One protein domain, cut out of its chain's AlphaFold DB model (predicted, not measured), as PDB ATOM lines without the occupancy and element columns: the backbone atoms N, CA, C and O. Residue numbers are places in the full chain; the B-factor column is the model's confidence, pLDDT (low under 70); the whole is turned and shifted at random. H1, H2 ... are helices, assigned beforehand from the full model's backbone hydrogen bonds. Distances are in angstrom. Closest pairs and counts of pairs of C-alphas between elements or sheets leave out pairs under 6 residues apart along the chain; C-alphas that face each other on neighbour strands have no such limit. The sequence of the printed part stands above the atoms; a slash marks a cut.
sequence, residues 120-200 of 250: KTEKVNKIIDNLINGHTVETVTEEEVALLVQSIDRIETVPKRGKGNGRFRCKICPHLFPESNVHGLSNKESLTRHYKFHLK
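What this domain is: This is residues 120 to 200 of the 250 residues of an uncharacterized protein of Oikopleura dioica (UniProt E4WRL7). What does this domain look like? Three helices form one part of it, with H2 packed aslant on H1 and H4 meeting H1 at residues 131 and 132 alone, while two long loops, residues 152 to 172 and 177 to 187, make much of the rest, with the single short helix H3 between them along the chain. Residue 120 of H1 is at one extreme of the longest axis, and the loop around Lys 163 is at the other. What is it made of, and how large is it? The printed part has 81 residues with four named helices in the order H1, H2, H3, H4 and no named strand; its class is all helix, though under half of the residues, 38, are in named elements. It is compact, with a radius of gyration of the C-alphas of 11.9 A and spans of 36 by 27 by 21 A.

Where its parts are: Where does the first helix run? H1 is residues 120 to 132, 18.3 A from first to last C-alpha, and C-alpha 120 stands at (234.559, 323.414, 433.631). Which helices follow? H2 is residues 142 to 151, 14.2 A long, and H3 is residues 173 to 176, 5.1 A long. Where does the last helix end? H4 is residues 188 to 198, 15.5 A long, and C-alpha 198 stands at (247.020, 337.630, 434.079).

How they stand to each other: What does H1 touch? H1 and H2 touch, closest at the C-alphas of Val 124 and Leu 148, 6.0 A apart, at a steep tilt of 55 degrees, opposite ways. With residues 131 to 132 alone H1 touches H4, closest at the C-alphas of Ile 132 and Thr 192, 5.3 A apart, at a steep tilt of 40 degrees, opposite ways. Where is H3? It is close to H2 but not clearly touching, the closest C-alphas being those of Ala 146 and His 175, 7.3 A apart; H3 is apart from H1 and from H4, and H2 is apart from H4. What do the backbones show? In H1, H2 and H4 every O i to N i+4 pair is within hydrogen-bond range; H3 is too short for such a pair, and its one O i to N i+3 pair is within range. Residues 168 to 169 pair with residues 184 to 185, antiparallel, in stretches too short to be named strands.

The domain as a whole: How far does it reach? The two C-alphas farthest apart are those of Lys 120 and Lys 163, 36.5 A. Is the chain whole, and which links are long? The printed part has no cut; the links H2 to H3, 21 residues, and H3 to H4, 11 residues, are long, and H1 to H2, 9 residues, is short. Where is confidence low? The mean pLDDT of the printed part is 79.4, and residues 120, 153, 159 to 165 and 179 to 183 are under 70.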
ATOM      1  N   LYS A 120     234.060 322.164 433.038       58.44
ATOM      2  CA  LYS A 120     234.559 323.414 433.631       58.44
ATOM      3  C   LYS A 120     235.512 324.128 432.676       58.44
ATOM      4  O   LYS A 120     235.475 325.348 432.596       58.44
ATOM      5  N   THR A 121     236.293 323.377 431.906       70.62
ATOM      6  CA  THR A 121     237.300 323.898 430.976       70.62
ATOM      7  C   THR A 121     236.686 324.697 429.827       70.62
ATOM      8  O   THR A 121     237.155 325.795 429.558       70.62
ATOM      9  N   GLU A 122     235.601 324.237 429.196       78.94
ATOM     10  CA  GLU A 122     234.954 324.977 428.096       78.94
ATOM     11  C   GLU A 122     234.329 326.297 428.557       78.94
ATOM     12  O   GLU A 122     234.491 327.333 427.909       78.94
ATOM     13  N   LYS A 123     233.641 326.285 429.706       83.00
ATOM     14  CA  LYS A 123     233.071 327.504 430.294       83.00
ATOM     15  C   LYS A 123     234.169 328.486 430.693       83.00
ATOM     16  O   LYS A 123     234.048 329.671 430.407       83.00
ATOM     17  N   VAL A 124     235.249 327.986 431.292       84.12
ATOM     18  CA  VAL A 124     236.437 328.777 431.633       84.12
ATOM     19  C   VAL A 124     237.068 329.382 430.379       84.12
ATOM     20  O   VAL A 124     237.288 330.589 430.353       84.12
ATOM     21  N   ASN A 125     237.263 328.605 429.314       84.00
ATOM     22  CA  ASN A 125     237.811 329.098 428.047       84.00
ATOM     23  C   ASN A 125     236.922 330.182 427.429       84.00
ATOM     24  O   ASN A 125     237.423 331.222 427.016       84.00
ATOM     25  N   LYS A 126     235.597 330.013 427.470       87.38
ATOM     26  CA  LYS A 126     234.656 331.041 427.003       87.38
ATOM     27  C   LYS A 126     234.757 332.337 427.815       87.38
ATOM     28  O   LYS A 126     234.665 333.424 427.249       87.38
ATOM     29  N   ILE A 127     234.951 332.242 429.132       87.19
ATOM     30  CA  ILE A 127     235.168 333.412 429.998       87.19
ATOM     31  C   ILE A 127     236.505 334.085 429.657       87.19
ATOM     32  O   ILE A 127     236.553 335.309 429.527       87.19
ATOM     33  N   ILE A 128     237.568 333.301 429.459       86.94
ATOM     34  CA  ILE A 128     238.889 333.786 429.032       86.94
ATOM     35  C   ILE A 128     238.768 334.549 427.706       86.94
ATOM     36  O   ILE A 128     239.202 335.700 427.624       86.94
ATOM     37  N   ASP A 129     238.112 333.965 426.703       86.38
ATOM     38  CA  ASP A 129     237.895 334.599 425.401       86.38
ATOM     39  C   ASP A 129     237.109 335.906 425.542       86.38
ATOM     40  O   ASP A 129     237.490 336.935 424.977       86.38
ATOM     41  N   ASN A 130     236.055 335.916 426.360       88.81
ATOM     42  CA  ASN A 130     235.259 337.117 426.596       88.81
ATOM     43  C   ASN A 130     236.052 338.242 427.284       88.81
ATOM     44  O   ASN A 130     235.795 339.412 426.993       88.81
ATOM     45  N   LEU A 131     236.998 337.908 428.170       86.38
ATOM     46  CA  LEU A 131     237.880 338.868 428.849       86.38
ATOM     47  C   LEU A 131     238.973 339.427 427.927       86.38
ATOM     48  O   LEU A 131     239.401 340.572 428.093       86.38
ATOM     49  N   ILE A 132     239.435 338.623 426.970       84.19
ATOM     50  CA  ILE A 132     240.474 338.998 425.999       84.19
ATOM     51  C   ILE A 132     239.896 339.774 424.820       84.19
ATOM     52  O   ILE A 132     240.603 340.526 424.147       84.19
ATOM     53  N   ASN A 133     238.614 339.617 424.551       84.25
ATOM     54  CA  ASN A 133     237.952 340.420 423.553       84.25
ATOM     55  C   ASN A 133     237.620 341.795 424.160       84.25
ATOM     56  O   ASN A 133     236.888 341.915 425.147       84.25
ATOM     57  N   GLY A 134     238.066 342.873 423.491       78.25
ATOM     58  CA  GLY A 134     237.357 344.164 423.547       78.25
ATOM     59  C   GLY A 134     235.881 343.925 423.181       78.25
ATOM     60  O   GLY A 134     235.504 342.810 422.931       78.25
ATOM     61  N   HIS A 135     234.957 344.861 423.087       80.12
ATOM     62  CA  HIS A 135     233.520 344.501 422.938       80.12
ATOM     63  C   HIS A 135     232.930 343.670 424.116       80.12
ATOM     64  O   HIS A 135     232.227 344.281 424.913       80.12
ATOM     65  N   THR A 136     233.236 342.379 424.309       85.25
ATOM     66  CA  THR A 136     232.611 341.473 425.307       85.25
ATOM     67  C   THR A 136     233.156 341.575 426.735       85.25
ATOM     68  O   THR A 136     232.504 341.125 427.667       85.25
ATOM     69  N   VAL A 137     234.313 342.197 426.970       82.44
ATOM     70  CA  VAL A 137     234.888 342.322 428.333       82.44
ATOM     71  C   VAL A 137     233.953 342.982 429.368       82.44
ATOM     72  O   VAL A 137     234.061 342.754 430.576       82.44
ATOM     73  N   GLU A 138     233.017 343.813 428.909       82.25
ATOM     74  CA  GLU A 138     232.027 344.467 429.769       82.25
ATOM     75  C   GLU A 138     230.925 343.504 430.222       82.25
ATOM     76  O   GLU A 138     230.457 343.640 431.350       82.25
ATOM     77  N   THR A 139     230.576 342.504 429.403       85.56
ATOM     78  CA  THR A 139     229.484 341.559 429.682       85.56
ATOM     79  C   THR A 139     229.854 340.490 430.705       85.56
ATOM     80  O   THR A 139     228.961 339.845 431.237       85.56
ATOM     81  N   VAL A 140     231.149 340.296 430.977       87.00
ATOM     82  CA  VAL A 140     231.632 339.292 431.940       87.00
ATOM     83  C   VAL A 140     231.257 339.704 433.363       87.00
ATOM     84  O   VAL A 140     231.594 340.814 433.780       87.00
ATOM     85  N   THR A 141     230.587 338.853 434.131       88.50
ATOM     86  CA  THR A 141     230.185 339.189 435.511       88.50
ATOM     87  C   THR A 141     231.308 338.918 436.517       88.50
ATOM     88  O   THR A 141     232.259 338.192 436.236       88.50
ATOM     89  N   GLU A 142     231.230 339.510 437.712       84.44
ATOM     90  CA  GLU A 142     232.206 339.242 438.784       84.44
ATOM     91  C   GLU A 142     232.155 337.779 439.257       84.44
ATOM     92  O   GLU A 142     233.184 337.198 439.588       84.44
ATOM     93  N   GLU A 143     230.982 337.146 439.200       84.56
ATOM     94  CA  GLU A 143     230.800 335.726 439.523       84.56
ATOM     95  C   GLU A 143     231.553 334.813 438.546       84.56
ATOM     96  O   GLU A 143     232.223 333.866 438.961       84.56
ATOM     97  N   GLU A 144     231.501 335.120 437.245       86.44
ATOM     98  CA  GLU A 144     232.259 334.398 436.217       86.44
ATOM     99  C   GLU A 144     233.770 334.531 436.439       86.44
ATOM    100  O   GLU A 144     234.515 333.564 436.272       86.44
ATOM    101  N   VAL A 145     234.227 335.708 436.874       85.62
ATOM    102  CA  VAL A 145     235.636 335.937 437.214       85.62
ATOM    103  C   VAL A 145     236.031 335.190 438.492       85.62
ATOM    104  O   VAL A 145     237.117 334.617 438.542       85.62
ATOM    105  N   ALA A 146     235.165 335.114 439.501       84.56
ATOM    106  CA  ALA A 146     235.434 334.324 440.701       84.56
ATOM    107  C   ALA A 146     235.563 332.825 440.377       84.56
ATOM    108  O   ALA A 146     236.490 332.164 440.852       84.56
ATOM    109  N   LEU A 147     234.685 332.299 439.515       85.19
ATOM    110  CA  LEU A 147     234.781 330.926 439.009       85.19
ATOM    111  C   LEU A 147     236.080 330.695 438.233       85.19
ATOM    112  O   LEU A 147     236.708 329.646 438.391       85.19
ATOM    113  N   LEU A 148     236.493 331.672 437.422       86.19
ATOM    114  CA  LEU A 148     237.753 331.638 436.686       86.19
ATOM    115  C   LEU A 148     238.954 331.539 437.638       86.19
ATOM    116  O   LEU A 148     239.798 330.667 437.459       86.19
ATOM    117  N   VAL A 149     238.998 332.387 438.670       83.69
ATOM    118  CA  VAL A 149     240.089 332.422 439.658       83.69
ATOM    119  C   VAL A 149     240.170 331.129 440.467       83.69
ATOM    120  O   VAL A 149     241.264 330.657 440.743       83.69
ATOM    121  N   GLN A 150     239.035 330.517 440.808       81.81
ATOM    122  CA  GLN A 150     239.014 329.234 441.521       81.81
ATOM    123  C   GLN A 150     239.390 328.035 440.643       81.81
ATOM    124  O   GLN A 150     239.802 327.003 441.165       81.81
ATOM    125  N   SER A 151     239.184 328.140 439.329       80.62
ATOM    126  CA  SER A 151     239.394 327.026 438.394       80.62
ATOM    127  C   SER A 151     240.778 327.035 437.746       80.62
ATOM    128  O   SER A 151     241.148 326.048 437.113       80.62
ATOM    129  N   ILE A 152     241.515 328.141 437.850       79.19
ATOM    130  CA  ILE A 152     242.836 328.306 437.251       79.19
ATOM    131  C   ILE A 152     243.913 328.256 438.333       79.19
ATOM    132  O   ILE A 152     243.971 329.119 439.202       79.19
ATOM    133  N   ASP A 153     244.829 327.293 438.211       66.50
ATOM    134  CA  ASP A 153     245.927 327.096 439.167       66.50
ATOM    135  C   ASP A 153     247.032 328.169 439.081       66.50
ATOM    136  O   ASP A 153     247.846 328.292 439.998       66.50
ATOM    137  N   ARG A 154     247.117 328.936 437.980       72.38
ATOM    138  CA  ARG A 154     248.193 329.918 437.744       72.38
ATOM    139  C   ARG A 154     247.693 331.205 437.097       72.38
ATOM    140  O   ARG A 154     247.675 331.337 435.874       72.38
ATOM    141  N   ILE A 155     247.358 332.186 437.931       79.88
ATOM    142  CA  ILE A 155     247.108 333.561 437.491       79.88
ATOM    143  C   ILE A 155     248.321 334.415 437.843       79.88
ATOM    144  O   ILE A 155     248.716 334.509 439.004       79.88
ATOM    145  N   GLU A 156     248.910 335.042 436.829       79.88
ATOM    146  CA  GLU A 156     250.068 335.909 437.017       79.88
ATOM    147  C   GLU A 156     249.682 337.191 437.742       79.88
ATOM    148  O   GLU A 156     248.606 337.760 437.528       79.88
ATOM    149  N   THR A 157     250.592 337.692 438.569       77.00
ATOM    150  CA  THR A 157     250.415 338.990 439.214       77.00
ATOM    151  C   THR A 157     251.040 340.070 438.341       77.00
ATOM    152  O   THR A 157     252.230 340.058 438.044       77.00
ATOM    153  N   VAL A 158     250.218 341.005 437.867       73.81
ATOM    154  CA  VAL A 158     250.699 342.082 436.998       73.81
ATOM    155  C   VAL A 158     251.099 343.272 437.871       73.81
ATOM    156  O   VAL A 158     250.230 343.828 438.551       73.81
ATOM    157  N   PRO A 159     252.380 343.691 437.872       66.19
ATOM    158  CA  PRO A 159     252.825 344.808 438.692       66.19
ATOM    159  C   PRO A 159     252.132 346.106 438.272       66.19
ATOM    160  O   PRO A 159     251.875 346.363 437.091       66.19
ATOM    161  N   LYS A 160     251.839 346.947 439.265       64.50
ATOM    162  CA  LYS A 160     251.177 348.239 439.079       64.50
ATOM    163  C   LYS A 160     252.086 349.163 438.265       64.50
ATOM    164  O   LYS A 160     253.132 349.582 438.748       64.50
ATOM    165  N   ARG A 161     251.690 349.502 437.035       55.53
ATOM    166  CA  ARG A 161     252.362 350.533 436.229       55.53
ATOM    167  C   ARG A 161     251.474 351.775 436.115       55.53
ATOM    168  O   ARG A 161     250.387 351.703 435.549       55.53
ATOM    169  N   GLY A 162     251.972 352.906 436.619       57.59
ATOM    170  CA  GLY A 162     251.373 354.239 436.463       57.59
ATOM    171  C   GLY A 162     250.342 354.650 437.528       57.59
ATOM    172  O   GLY A 162     249.796 353.827 438.259       57.59
ATOM    173  N   LYS A 163     250.065 355.961 437.607       57.38
ATOM    174  CA  LYS A 163     249.017 356.555 438.461       57.38
ATOM    175  C   LYS A 163     247.648 356.363 437.790       57.38
ATOM    176  O   LYS A 163     247.215 357.180 436.983       57.38
ATOM    177  N   GLY A 164     247.003 355.228 438.054       58.03
ATOM    178  CA  GLY A 164     245.790 354.803 437.347       58.03
ATOM    179  C   GLY A 164     244.496 355.488 437.793       58.03
ATOM    180  O   GLY A 164     243.779 354.944 438.630       58.03
ATOM    181  N   ASN A 165     244.170 356.614 437.152       66.88
ATOM    182  CA  ASN A 165     242.859 357.283 437.206       66.88
ATOM    183  C   ASN A 165     241.950 356.909 436.015       66.88
ATOM    184  O   ASN A 165     241.039 357.653 435.651       66.88
ATOM    185  N   GLY A 166     242.220 355.787 435.345       73.50
ATOM    186  CA  GLY A 166     241.446 355.358 434.186       73.50
ATOM    187  C   GLY A 166     240.032 354.876 434.534       73.50
ATOM    188  O   GLY A 166     239.742 354.484 435.664       73.50
ATOM    189  N   ARG A 167     239.124 354.897 433.552       80.50
ATOM    190  CA  ARG A 167     237.724 354.475 433.749       80.50
ATOM    191  C   ARG A 167     237.553 352.953 433.739       80.50
ATOM    192  O   ARG A 167     236.593 352.446 434.309       80.50
ATOM    193  N   PHE A 168     238.472 352.224 433.111       83.69
ATOM    194  CA  PHE A 168     238.364 350.779 432.926       83.69
ATOM    195  C   PHE A 168     239.071 350.037 434.057       83.69
ATOM    196  O   PHE A 168     240.281 350.151 434.208       83.69
ATOM    197  N   ARG A 169     238.344 349.252 434.853       83.88
ATOM    198  CA  ARG A 169     238.921 348.514 435.987       83.88
ATOM    199  C   ARG A 169     239.069 347.031 435.662       83.88
ATOM    200  O   ARG A 169     238.198 346.442 435.024       83.88
ATOM    201  N   CYS A 170     240.178 346.442 436.102       85.88
ATOM    202  CA  CYS A 170     240.381 344.999 436.037       85.88
ATOM    203  C   CYS A 170     239.486 344.307 437.069       85.88
ATOM    204  O   CYS A 170     239.498 344.690 438.236       85.88
ATOM    205  N   LYS A 171     238.742 343.285 436.641       86.69
ATOM    206  CA  LYS A 171     237.877 342.462 437.497       86.69
ATOM    207  C   LYS A 171     238.647 341.337 438.196       86.69
ATOM    208  O   LYS A 171     238.202 340.871 439.228       86.69
ATOM    209  N   ILE A 172     239.819 340.934 437.685       86.62
ATOM    210  CA  ILE A 172     240.666 339.886 438.295       86.62
ATOM    211  C   ILE A 172     241.482 340.442 439.472       86.62
ATOM    212  O   ILE A 172     241.591 339.794 440.509       86.62
ATOM    213  N   CYS A 173     242.044 341.650 439.345       83.94
ATOM    214  CA  CYS A 173     242.908 342.226 440.383       83.94
ATOM    215  C   CYS A 173     242.280 342.310 441.785       83.94
ATOM    216  O   CYS A 173     243.009 342.017 442.727       83.94
ATOM    217  N   PRO A 174     240.992 342.679 441.969       84.00
ATOM    218  CA  PRO A 174     240.369 342.699 443.292       84.00
ATOM    219  C   PRO A 174     240.360 341.325 443.975       84.00
ATOM    220  O   PRO A 174     240.467 341.257 445.194       84.00
ATOM    221  N   HIS A 175     240.272 340.237 443.202       82.75
ATOM    222  CA  HIS A 175     240.304 338.875 443.741       82.75
ATOM    223  C   HIS A 175     241.714 338.433 444.144       82.75
ATOM    224  O   HIS A 175     241.863 337.681 445.101       82.75
ATOM    225  N   LEU A 176     242.747 338.898 443.433       79.56
ATOM    226  CA  LEU A 176     244.144 338.577 443.752       79.56
ATOM    227  C   LEU A 176     244.715 339.470 444.860       79.56
ATOM    228  O   LEU A 176     245.542 339.031 445.650       79.56
ATOM    229  N   PHE A 177     244.287 340.733 444.901       78.56
ATOM    230  CA  PHE A 177     244.821 341.768 445.783       78.56
ATOM    231  C   PHE A 177     243.694 342.598 446.414       78.56
ATOM    232  O   PHE A 177     243.549 343.779 446.077       78.56
ATOM    233  N   PRO A 178     242.912 342.018 447.340       75.12
ATOM    234  CA  PRO A 178     241.760 342.692 447.947       75.12
ATOM    235  C   PRO A 178     242.146 343.957 448.728       75.12
ATOM    236  O   PRO A 178     241.380 344.914 448.776       75.12
ATOM    237  N   GLU A 179     243.353 343.999 449.292       66.56
ATOM    238  CA  GLU A 179     243.863 345.140 450.069       66.56
ATOM    239  C   GLU A 179     244.437 346.261 449.194       66.56
ATOM    240  O   GLU A 179     244.747 347.354 449.671       66.56
ATOM    241  N   SER A 180     244.612 346.011 447.896       66.31
ATOM    242  CA  SER A 180     245.283 346.945 447.009       66.31
ATOM    243  C   SER A 180     244.251 347.693 446.167       66.31
ATOM    244  O   SER A 180     243.488 347.089 445.416       66.31
ATOM    245  N   ASN A 181     244.273 349.029 446.224       62.94
ATOM    246  CA  ASN A 181     243.491 349.849 445.298       62.94
ATOM    247  C   ASN A 181     243.865 349.474 443.857       62.94
ATOM    248  O   ASN A 181     245.011 349.665 443.423       62.94
ATOM    249  N   VAL A 182     242.904 348.883 443.149       64.88
ATOM    250  CA  VAL A 182     243.062 348.445 441.764       64.88
ATOM    251  C   VAL A 182     243.035 349.677 440.872       64.88
ATOM    252  O   VAL A 182     242.070 350.443 440.866       64.88
ATOM    253  N   HIS A 183     244.120 349.884 440.132       66.62
ATOM    254  CA  HIS A 183     244.254 351.010 439.222       66.62
ATOM    255  C   HIS A 183     243.286 350.897 438.047       66.62
ATOM    256  O   HIS A 183     243.124 349.837 437.440       66.62
ATOM    257  N   GLY A 184     242.674 352.027 437.706       74.44
ATOM    258  CA  GLY A 184     241.911 352.159 436.479       74.44
ATOM    259  C   GLY A 184     242.841 352.341 435.281       74.44
ATOM    260  O   GLY A 184     243.741 353.182 435.297       74.44
ATOM    261  N   LEU A 185     242.605 351.564 434.235       82.50
ATOM    262  CA  LEU A 185     243.262 351.631 432.936       82.50
ATOM    263  C   LEU A 185     242.586 352.695 432.063       82.50
ATOM    264  O   LEU A 185     241.368 352.890 432.117       82.50
ATOM    265  N   SER A 186     243.388 353.401 431.264       81.31
ATOM    266  CA  SER A 186     242.925 354.515 430.426       81.31
ATOM    267  C   SER A 186     241.938 354.066 429.350       81.31
ATOM    268  O   SER A 186     240.876 354.666 429.207       81.31
ATOM    269  N   ASN A 187     242.263 352.975 428.650       84.62
ATOM    270  CA  ASN A 187     241.539 352.499 427.472       84.62
ATOM    271  C   ASN A 187     241.176 351.007 427.591       84.62
ATOM    272  O   ASN A 187     241.855 350.232 428.270       84.62
ATOM    273  N   LYS A 188     240.147 350.583 426.844       84.44
ATOM    274  CA  LYS A 188     239.682 349.186 426.762       84.44
ATOM    275  C   LYS A 188     240.753 348.227 426.224       84.44
ATOM    276  O   LYS A 188     240.855 347.088 426.678       84.44
ATOM    277  N   GLU A 189     241.608 348.693 425.315       83.81
ATOM    278  CA  GLU A 189     242.763 347.924 424.828       83.81
ATOM    279  C   GLU A 189     243.799 347.670 425.926       83.81
ATOM    280  O   GLU A 189     244.333 346.567 426.034       83.81
ATOM    281  N   SER A 190     244.059 348.668 426.775       83.56
ATOM    282  CA  SER A 190     244.958 348.519 427.922       83.56
ATOM    283  C   SER A 190     244.400 347.506 428.921       83.56
ATOM    284  O   SER A 190     245.159 346.684 429.426       83.56
ATOM    285  N   LEU A 191     243.081 347.509 429.146       86.00
ATOM    286  CA  LEU A 191     242.393 346.503 429.960       86.00
ATOM    287  C   LEU A 191     242.521 345.097 429.372       86.00
ATOM    288  O   LEU A 191     242.912 344.165 430.068       86.00
ATOM    289  N   THR A 192     242.274 344.960 428.076       85.62
ATOM    290  CA  THR A 192     242.435 343.694 427.356       85.62
ATOM    291  C   THR A 192     243.867 343.166 427.469       85.62
ATOM    292  O   THR A 192     244.100 341.999 427.781       85.62
ATOM    293  N   ARG A 193     244.858 344.038 427.255       82.88
ATOM    294  CA  ARG A 193     246.280 343.700 427.387       82.88
ATOM    295  C   ARG A 193     246.618 343.266 428.810       82.88
ATOM    296  O   ARG A 193     247.377 342.324 428.993       82.88
ATOM    297  N   HIS A 194     246.045 343.937 429.798       85.88
ATOM    298  CA  HIS A 194     246.228 343.603 431.199       85.88
ATOM    299  C   HIS A 194     245.657 342.213 431.541       85.88
ATOM    300  O   HIS A 194     246.350 341.421 432.178       85.88
ATOM    301  N   TYR A 195     244.477 341.851 431.023       86.62
ATOM    302  CA  TYR A 195     243.947 340.486 431.158       86.62
ATOM    303  C   TYR A 195     244.826 339.429 430.486       86.62
ATOM    304  O   TYR A 195     245.047 338.368 431.066       86.62
ATOM    305  N   LYS A 196     245.399 339.731 429.313       85.31
ATOM    306  CA  LYS A 196     246.342 338.818 428.645       85.31
ATOM    307  C   LYS A 196     247.574 338.505 429.493       85.31
ATOM    308  O   LYS A 196     248.113 337.410 429.381       85.31
ATOM    309  N   PHE A 197     248.021 339.439 430.332       84.88
ATOM    310  CA  PHE A 197     249.127 339.177 431.250       84.88
ATOM    311  C   PHE A 197     248.709 338.266 432.404       84.88
ATOM    312  O   PHE A 197     249.417 337.302 432.665       84.88
ATOM    313  N   HIS A 198     247.554 338.513 433.033       84.69
ATOM    314  CA  HIS A 198     247.020 337.630 434.079       84.69
ATOM    315  C   HIS A 198     246.859 336.183 433.598       84.69
ATOM    316  O   HIS A 198     247.173 335.244 434.323       84.69
ATOM    317  N   LEU A 199     246.395 336.017 432.359       84.88
ATOM    318  CA  LEU A 199     246.028 334.731 431.772       84.88
ATOM    319  C   LEU A 199     247.098 334.190 430.812       84.88
ATOM    320  O   LEU A 199     246.798 333.340 429.982       84.88
ATOM    321  N   LYS A 200     248.348 334.660 430.913       81.00
ATOM    322  CA  LYS A 200     249.442 334.320 429.988       81.00
ATOM    323  C   LYS A 200     249.594 332.808 429.758       81.00
ATOM    324  O   LYS A 200     249.785 332.388 428.627       81.00
TER     325      LYS A 200